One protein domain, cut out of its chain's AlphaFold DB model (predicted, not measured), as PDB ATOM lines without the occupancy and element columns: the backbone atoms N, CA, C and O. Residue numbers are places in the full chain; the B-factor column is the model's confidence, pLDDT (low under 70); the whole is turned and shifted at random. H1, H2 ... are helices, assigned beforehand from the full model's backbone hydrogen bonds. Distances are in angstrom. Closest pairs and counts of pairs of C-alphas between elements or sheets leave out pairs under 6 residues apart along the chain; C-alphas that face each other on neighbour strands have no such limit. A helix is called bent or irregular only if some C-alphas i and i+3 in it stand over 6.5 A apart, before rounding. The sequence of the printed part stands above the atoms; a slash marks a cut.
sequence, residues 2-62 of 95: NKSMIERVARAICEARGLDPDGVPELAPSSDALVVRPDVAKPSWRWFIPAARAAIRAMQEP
ATOM      1  N   ASN A   2     -23.616 -23.091  56.940       60.41
ATOM      2  CA  ASN A   2     -23.889 -24.392  57.558       60.41
ATOM      3  C   ASN A   2     -25.339 -24.797  57.261       60.41
ATOM      4  O   ASN A   2     -26.264 -24.053  57.580       60.41
ATOM      5  N   LYS A   3     -25.533 -25.961  56.630       81.31
ATOM      6  CA  LYS A   3     -26.863 -26.528  56.361       81.31
ATOM      7  C   LYS A   3     -27.559 -26.833  57.692       81.31
ATOM      8  O   LYS A   3     -26.927 -27.369  58.605       81.31
ATOM      9  N   SER A   4     -28.850 -26.510  57.807       92.88
ATOM     10  CA  SER A   4     -29.633 -26.854  59.006       92.88
ATOM     11  C   SER A   4     -29.657 -28.373  59.226       92.88
ATOM     12  O   SER A   4     -29.546 -29.134  58.264       92.88
ATOM     13  N   MET A   5     -29.844 -28.844  60.465       93.56
ATOM     14  CA  MET A   5     -29.959 -30.291  60.724       93.56
ATOM     15  C   MET A   5     -31.110 -30.939  59.946       93.56
ATOM     16  O   MET A   5     -30.953 -32.047  59.448       93.56
ATOM     17  N   ILE A   6     -32.222 -30.220  59.762       96.44
ATOM     18  CA  ILE A   6     -33.351 -30.683  58.944       96.44
ATOM     19  C   ILE A   6     -32.917 -30.886  57.493       96.44
ATOM     20  O   ILE A   6     -33.225 -31.916  56.908       96.44
ATOM     21  N   GLU A   7     -32.184 -29.933  56.912       96.31
ATOM     22  CA  GLU A   7     -31.669 -30.078  55.547       96.31
ATOM     23  C   GLU A   7     -30.661 -31.227  55.446       96.31
ATOM     24  O   GLU A   7     -30.730 -32.006  54.502       96.31
ATOM     25  N   ARG A   8     -29.755 -31.377  56.419       95.81
ATOM     26  CA  ARG A   8     -28.778 -32.478  56.437       95.81
ATOM     27  C   ARG A   8     -29.466 -33.844  56.444       95.81
ATOM     28  O   ARG A   8     -29.122 -34.687  55.625       95.81
ATOM     29  N   VAL A   9     -30.455 -34.039  57.317       96.44
ATOM     30  CA  VAL A   9     -31.217 -35.297  57.392       96.44
ATOM     31  C   VAL A   9     -32.068 -35.497  56.135       96.44
ATOM     32  O   VAL A   9     -32.090 -36.590  55.584       96.44
ATOM     33  N   ALA A  10     -32.720 -34.451  55.621       96.25
ATOM     34  CA  ALA A  10     -33.519 -34.548  54.398       96.25
ATOM     35  C   ALA A  10     -32.671 -34.937  53.174       96.25
ATOM     36  O   ALA A  10     -33.111 -35.741  52.356       96.25
ATOM     37  N   ARG A  11     -31.448 -34.400  53.064       96.50
ATOM     38  CA  ARG A  11     -30.479 -34.788  52.030       96.50
ATOM     39  C   ARG A  11     -30.032 -36.241  52.191       96.50
ATOM     40  O   ARG A  11     -30.074 -36.964  51.209       96.50
ATOM     41  N   ALA A  12     -29.725 -36.688  53.409       96.31
ATOM     42  CA  ALA A  12     -29.366 -38.086  53.662       96.31
ATOM     43  C   ALA A  12     -30.501 -39.063  53.296       96.31
ATOM     44  O   ALA A  12     -30.254 -40.095  52.684       96.31
ATOM     45  N   ILE A  13     -31.762 -38.720  53.600       95.69
ATOM     46  CA  ILE A  13     -32.930 -39.516  53.178       95.69
ATOM     47  C   ILE A  13     -33.050 -39.544  51.646       95.69
ATOM     48  O   ILE A  13     -33.389 -40.578  51.072       95.69
ATOM     49  N   CYS A  14     -32.784 -38.416  50.984       93.88
ATOM     50  CA  CYS A  14     -32.789 -38.310  49.526       93.88
ATOM     51  C   CYS A  14     -31.728 -39.229  48.894       93.88
ATOM     52  O   CYS A  14     -32.057 -40.034  48.024       93.88
ATOM     53  N   GLU A  15     -30.491 -39.173  49.395       95.56
ATOM     54  CA  GLU A  15     -29.370 -40.017  48.954       95.56
ATOM     55  C   GLU A  15     -29.646 -41.503  49.203       95.56
ATOM     56  O   GLU A  15     -29.426 -42.324  48.315       95.56
ATOM     57  N   ALA A  16     -30.214 -41.858  50.361       95.19
ATOM     58  CA  ALA A  16     -30.599 -43.236  50.682       95.19
ATOM     59  C   ALA A  16     -31.661 -43.810  49.724       95.19
ATOM     60  O   ALA A  16     -31.794 -45.025  49.601       95.19
ATOM     61  N   ARG A  17     -32.411 -42.948  49.023       90.62
ATOM     62  CA  ARG A  17     -33.356 -43.333  47.961       90.62
ATOM     63  C   ARG A  17     -32.746 -43.317  46.556       90.62
ATOM     64  O   ARG A  17     -33.477 -43.517  45.591       90.62
ATOM     65  N   GLY A  18     -31.441 -43.073  46.430       91.44
ATOM     66  CA  GLY A  18     -30.737 -43.003  45.148       91.44
ATOM     67  C   GLY A  18     -31.034 -41.736  44.340       91.44
ATOM     68  O   GLY A  18     -30.834 -41.732  43.129       91.44
ATOM     69  N   LEU A  19     -31.538 -40.677  44.981       89.50
ATOM     70  CA  LEU A  19     -31.865 -39.409  44.327       89.50
ATOM     71  C   LEU A  19     -30.761 -38.379  44.573       89.50
ATOM     72  O   LEU A  19     -30.319 -38.223  45.711       89.50
ATOM     73  N   ASP A  20     -30.387 -37.618  43.540       91.62
ATOM     74  CA  ASP A  20     -29.529 -36.438  43.698       91.62
ATOM     75  C   ASP A  20     -30.270 -35.370  44.528       91.62
ATOM     76  O   ASP A  20     -31.292 -34.845  44.072       91.62
ATOM     77  N   PRO A  21     -29.786 -35.013  45.735       91.06
ATOM     78  CA  PRO A  21     -30.439 -34.030  46.592       91.06
ATOM     79  C   PRO A  21     -30.589 -32.655  45.953       91.06
ATOM     80  O   PRO A  21     -31.582 -31.975  46.229       91.06
ATOM     81  N   ASP A  22     -29.607 -32.238  45.153       91.62
ATOM     82  CA  ASP A  22     -29.595 -30.944  44.468       91.62
ATOM     83  C   ASP A  22     -30.238 -31.021  43.077       91.62
ATOM     84  O   ASP A  22     -30.625 -29.988  42.523       91.62
ATOM     85  N   GLY A  23     -30.455 -32.236  42.571       85.88
ATOM     86  CA  GLY A  23     -31.235 -32.504  41.374       85.88
ATOM     87  C   GLY A  23     -32.688 -32.064  41.530       85.88
ATOM     88  O   GLY A  23     -33.278 -32.119  42.614       85.88
ATOM     89  N   VAL A  24     -33.289 -31.635  40.428       79.69
ATOM     90  CA  VAL A  24     -34.731 -31.398  40.334       79.69
ATOM     91  C   VAL A  24     -35.347 -32.684  39.790       79.69
ATOM     92  O   VAL A  24     -34.840 -33.183  38.788       79.69
ATOM     93  N   PRO A  25     -36.409 -33.241  40.399       65.06
ATOM     94  CA  PRO A  25     -37.057 -34.423  39.847       65.06
ATOM     95  C   PRO A  25     -37.521 -34.143  38.414       65.06
ATOM     96  O   PRO A  25     -38.378 -33.282  38.199       65.06
ATOM     97  N   GLU A  26     -36.975 -34.871  37.442       58.06
ATOM     98  CA  GLU A  26     -37.594 -34.985  36.127       58.06
ATOM     99  C   GLU A  26     -38.878 -35.788  36.335       58.06
ATOM    100  O   GLU A  26     -38.849 -37.003  36.527       58.06
ATOM    101  N   LEU A  27     -40.026 -35.110  36.405       55.50
ATOM    102  CA  LEU A  27     -41.303 -35.810  36.327       55.50
ATOM    103  C   LEU A  27     -41.301 -36.572  35.003       55.50
ATOM    104  O   LEU A  27     -41.222 -35.959  33.938       55.50
ATOM    105  N   ALA A  28     -41.340 -37.903  35.088       44.75
ATOM    106  CA  ALA A  28     -41.453 -38.769  33.925       44.75
ATOM    107  C   ALA A  28     -42.584 -38.255  33.014       44.75
ATOM    108  O   ALA A  28     -43.613 -37.801  33.528       44.75
ATOM    109  N   PRO A  29     -42.435 -38.316  31.679       42.94
ATOM    110  CA  PRO A  29     -43.447 -37.826  30.757       42.94
ATOM    111  C   PRO A  29     -44.644 -38.788  30.740       42.94
ATOM    112  O   PRO A  29     -44.817 -39.574  29.816       42.94
ATOM    113  N   SER A  30     -45.488 -38.756  31.773       48.72
ATOM    114  CA  SER A  30     -46.797 -39.407  31.766       48.72
ATOM    115  C   SER A  30     -47.861 -38.365  31.433       48.72
ATOM    116  O   SER A  30     -48.295 -37.628  32.312       48.72
ATOM    117  N   SER A  31     -48.170 -38.285  30.136       48.88
ATOM    118  CA  SER A  31     -49.382 -37.835  29.414       48.88
ATOM    119  C   SER A  31     -50.318 -36.718  29.916       48.88
ATOM    120  O   SER A  31     -51.256 -36.418  29.198       48.88
ATOM    121  N   ASP A  32     -50.071 -36.047  31.033       48.62
ATOM    122  CA  ASP A  32     -50.759 -34.820  31.459       48.62
ATOM    123  C   ASP A  32     -49.736 -33.919  32.153       48.62
ATOM    124  O   ASP A  32     -49.837 -33.573  33.332       48.62
ATOM    125  N   ALA A  33     -48.671 -33.598  31.413       49.31
ATOM    126  CA  ALA A  33     -47.580 -32.761  31.882       49.31
ATOM    127  C   ALA A  33     -48.097 -31.349  32.194       49.31
ATOM    128  O   ALA A  33     -48.026 -30.432  31.374       49.31
ATOM    129  N   LEU A  34     -48.569 -31.158  33.427       49.00
ATOM    130  CA  LEU A  34     -48.416 -29.900  34.133       49.00
ATOM    131  C   LEU A  34     -46.927 -29.580  34.067       49.00
ATOM    132  O   LEU A  34     -46.128 -30.138  34.817       49.00
ATOM    133  N   VAL A  35     -46.563 -28.735  33.103       51.53
ATOM    134  CA  VAL A  35     -45.242 -28.131  32.972       51.53
ATOM    135  C   VAL A  35     -44.900 -27.589  34.352       51.53
ATOM    136  O   VAL A  35     -45.452 -26.568  34.772       51.53
ATOM    137  N   VAL A  36     -44.051 -28.298  35.101       54.12
ATOM    138  CA  VAL A  36     -43.505 -27.749  36.336       54.12
ATOM    139  C   VAL A  36     -42.706 -26.559  35.880       54.12
ATOM    140  O   VAL A  36     -41.660 -26.700  35.248       54.12
ATOM    141  N   ARG A  37     -43.279 -25.374  36.096       51.44
ATOM    142  CA  ARG A  37     -42.639 -24.147  35.668       51.44
ATOM    143  C   ARG A  37     -41.247 -24.138  36.322       51.44
ATOM    144  O   ARG A  37     -41.146 -24.465  37.509       51.44
ATOM    145  N   PRO A  38     -40.170 -23.844  35.581       51.97
ATOM    146  CA  PRO A  38     -38.806 -23.930  36.103       51.97
ATOM    147  C   PRO A  38     -38.565 -23.015  37.320       51.97
ATOM    148  O   PRO A  38     -37.666 -23.277  38.110       51.97
ATOM    149  N   ASP A  39     -39.416 -22.007  37.545       54.69
ATOM    150  CA  ASP A  39     -39.475 -21.185  38.764       54.69
ATOM    151  C   ASP A  39     -39.971 -21.933  40.021       54.69
ATOM    152  O   ASP A  39     -39.812 -21.438  41.137       54.69
ATOM    153  N   VAL A  40     -40.539 -23.133  39.873       58.12
ATOM    154  CA  VAL A  40     -41.108 -23.960  40.958       58.12
ATOM    155  C   VAL A  40     -40.294 -25.240  41.198       58.12
ATOM    156  O   VAL A  40     -40.540 -25.961  42.169       58.12
ATOM    157  N   ALA A  41     -39.286 -25.503  40.364       66.56
ATOM    158  CA  ALA A  41     -38.347 -26.606  40.517       66.56
ATOM    159  C   ALA A  41     -37.611 -26.509  41.866       66.56
ATOM    160  O   ALA A  41     -36.733 -25.673  42.078       66.56
ATOM    161  N   LYS A  42     -38.000 -27.359  42.821       78.38
ATOM    162  CA  LYS A  42     -37.337 -27.461  44.124       78.38
ATOM    163  C   LYS A  42     -36.331 -28.614  44.087       78.38
ATOM    164  O   LYS A  42     -36.680 -29.671  43.561       78.38
ATOM    165  N   PRO A  43     -35.146 -28.448  44.705       88.06
ATOM    166  CA  PRO A  43     -34.206 -29.545  44.906       88.06
ATOM    167  C   PRO A  43     -34.878 -30.751  45.563       88.06
ATOM    168  O   PRO A  43     -35.706 -30.575  46.468       88.06
ATOM    169  N   SER A  44     -34.497 -31.955  45.146       89.19
ATOM    170  CA  SER A  44     -35.123 -33.211  45.563       89.19
ATOM    171  C   SER A  44     -35.155 -33.382  47.083       89.19
ATOM    172  O   SER A  44     -36.151 -33.848  47.639       89.19
ATOM    173  N   TRP A  45     -34.133 -32.898  47.796       92.19
ATOM    174  CA  TRP A  45     -34.096 -32.976  49.261       92.19
ATOM    175  C   TRP A  45     -35.281 -32.275  49.940       92.19
ATOM    176  O   TRP A  45     -35.699 -32.680  51.027       92.19
ATOM    177  N   ARG A  46     -35.860 -31.230  49.325       92.25
ATOM    178  CA  ARG A  46     -36.962 -30.469  49.937       92.25
ATOM    179  C   ARG A  46     -38.221 -31.309  50.124       92.25
ATOM    180  O   ARG A  46     -38.966 -31.050  51.069       92.25
ATOM    181  N   TRP A  47     -38.431 -32.328  49.292       89.69
ATOM    182  CA  TRP A  47     -39.545 -33.269  49.434       89.69
ATOM    183  C   TRP A  47     -39.435 -34.125  50.704       89.69
ATOM    184  O   TRP A  47     -40.444 -34.597  51.220       89.69
ATOM    185  N   PHE A  48     -38.232 -34.249  51.272       93.81
ATOM    186  CA  PHE A  48     -37.960 -35.045  52.469       93.81
ATOM    187  C   PHE A  48     -37.944 -34.236  53.772       93.81
ATOM    188  O   PHE A  48     -37.728 -34.811  54.836       93.81
ATOM    189  N   ILE A  49     -38.223 -32.925  53.742       95.06
ATOM    190  CA  ILE A  49     -38.293 -32.094  54.961       95.06
ATOM    191  C   ILE A  49     -39.274 -32.660  56.011       95.06
ATOM    192  O   ILE A  49     -38.901 -32.692  57.188       95.06
ATOM    193  N   PRO A  50     -40.501 -33.107  55.659       95.62
ATOM    194  CA  PRO A  50     -41.418 -33.683  56.643       95.62
ATOM    195  C   PRO A  50     -40.859 -34.955  57.293       95.62
ATOM    196  O   PRO A  50     -40.880 -35.068  58.518       95.62
ATOM    197  N   ALA A  51     -40.288 -35.861  56.492       95.56
ATOM    198  CA  ALA A  51     -39.664 -37.089  56.983       95.56
ATOM    199  C   ALA A  51     -38.457 -36.788  57.885       95.56
ATOM    200  O   ALA A  51     -38.341 -37.354  58.967       95.56
ATOM    201  N   ALA A  52     -37.615 -35.823  57.507       97.12
ATOM    202  CA  ALA A  52     -36.484 -35.385  58.319       97.12
ATOM    203  C   ALA A  52     -36.918 -34.823  59.681       97.12
ATOM    204  O   ALA A  52     -36.307 -35.124  60.704       97.12
ATOM    205  N   ARG A  53     -37.998 -34.030  59.722       96.75
ATOM    206  CA  ARG A  53     -38.567 -33.538  60.986       96.75
ATOM    207  C   ARG A  53     -39.111 -34.675  61.845       96.75
ATOM    208  O   ARG A  53     -38.914 -34.637  63.055       96.75
ATOM    209  N   ALA A  54     -39.797 -35.642  61.239       97.19
ATOM    210  CA  ALA A  54     -40.329 -36.800  61.949       97.19
ATOM    211  C   ALA A  54     -39.201 -37.651  62.551       97.19
ATOM    212  O   ALA A  54     -39.246 -37.939  63.741       97.19
ATOM    213  N   ALA A  55     -38.154 -37.945  61.772       94.88
ATOM    214  CA  ALA A  55     -36.978 -38.676  62.240       94.88
ATOM    215  C   ALA A  55     -36.297 -37.966  63.423       94.88
ATOM    216  O   ALA A  55     -36.104 -38.566  64.473       94.88
ATOM    217  N   ILE A  56     -36.022 -36.660  63.306       94.56
ATOM    218  CA  ILE A  56     -35.402 -35.890  64.399       94.56
ATOM    219  C   ILE A  56     -36.298 -35.860  65.647       94.56
ATOM    220  O   ILE A  56     -35.786 -35.926  66.761       94.56
ATOM    221  N   ARG A  57     -37.626 -35.757  65.486       95.81
ATOM    222  CA  ARG A  57     -38.565 -35.811  66.620       95.81
ATOM    223  C   ARG A  57     -38.563 -37.175  67.303       95.81
ATOM    224  O   ARG A  57     -38.567 -37.211  68.523       95.81
ATOM    225  N   ALA A  58     -38.516 -38.266  66.543       93.25
ATOM    226  CA  ALA A  58     -38.449 -39.613  67.107       93.25
ATOM    227  C   ALA A  58     -37.190 -39.813  67.970       93.25
ATOM    228  O   ALA A  58     -37.242 -40.479  68.993       93.25
ATOM    229  N   MET A  59     -36.083 -39.158  67.610       92.00
ATOM    230  CA  MET A  59     -34.824 -39.207  68.361       92.00
ATOM    231  C   MET A  59     -34.796 -38.316  69.618       92.00
ATOM    232  O   MET A  59     -33.763 -38.245  70.283       92.00
ATOM    233  N   GLN A  60     -35.877 -37.591  69.939       92.44
ATOM    234  CA  GLN A  60     -35.926 -36.753  71.148       92.44
ATOM    235  C   GLN A  60     -35.903 -37.579  72.437       92.44
ATOM    236  O   GLN A  60     -35.428 -37.084  73.459       92.44
ATOM    237  N   GLU A  61     -36.387 -38.817  72.380       92.19
ATOM    238  CA  GLU A  61     -36.399 -39.756  73.497       92.19
ATOM    239  C   GLU A  61     -35.363 -40.862  73.228       92.19
ATOM    240  O   GLU A  61     -35.679 -41.850  72.567       92.19
ATOM    241  N   PRO A  62     -34.098 -40.696  73.665       92.31
ATOM    242  CA  PRO A  62     -33.061 -41.703  73.449       92.31
ATOM    243  C   PRO A  62     -33.353 -42.986  74.238       92.31
ATOM    244  O   PRO A  62     -33.895 -42.941  75.347       92.31
TER     245      PRO A  62
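What this domain is: This is residues 2 to 62 of the 95 residues of an uncharacterized protein of marine sediment metagenome (UniProt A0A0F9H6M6). Two helices, H1 and then H2, cross at a steep angle, and between them the chain makes a long loop whose residues 28 to 34 stick out at one end; residues 57 to 62 stick out at the other. The printed part has 61 residues, with two named helices and no named strand. The class is all helix, with 27 residues, under half, in named elements. The whole is loose, with a radius of gyration of the C-alphas of 13.9 A, and elongated, spanning 47 by 24 by 18 A.

How they stand to each other: H1, residues 5 to 16, touches H2, residues 44 to 58; their closest C-alphas, of Ala 10 and Phe 48, are 4.9 A apart. They run opposite ways at a steep tilt of 66 degrees. Every O i to N i+4 pair is within hydrogen-bond range in H1, and 7 of 11 in H2.

Where its parts are: H1 begins at C-alpha 5 (-29.959, -30.291, 60.724) and is 16.4 A long. H2 measures 22.7 A and ends at C-alpha 58 (-38.449, -39.613, 67.107). It is irregular: C-alphas 47 and 50 are 7.5 A apart.

The domain as a whole: The C-alphas farthest apart, of Ser 31 and Pro 62, are 47.1 A apart. The printed part has no cut. The link of 27 residues is long. Residue 2 and residues 25 to 41 have pLDDT under 70.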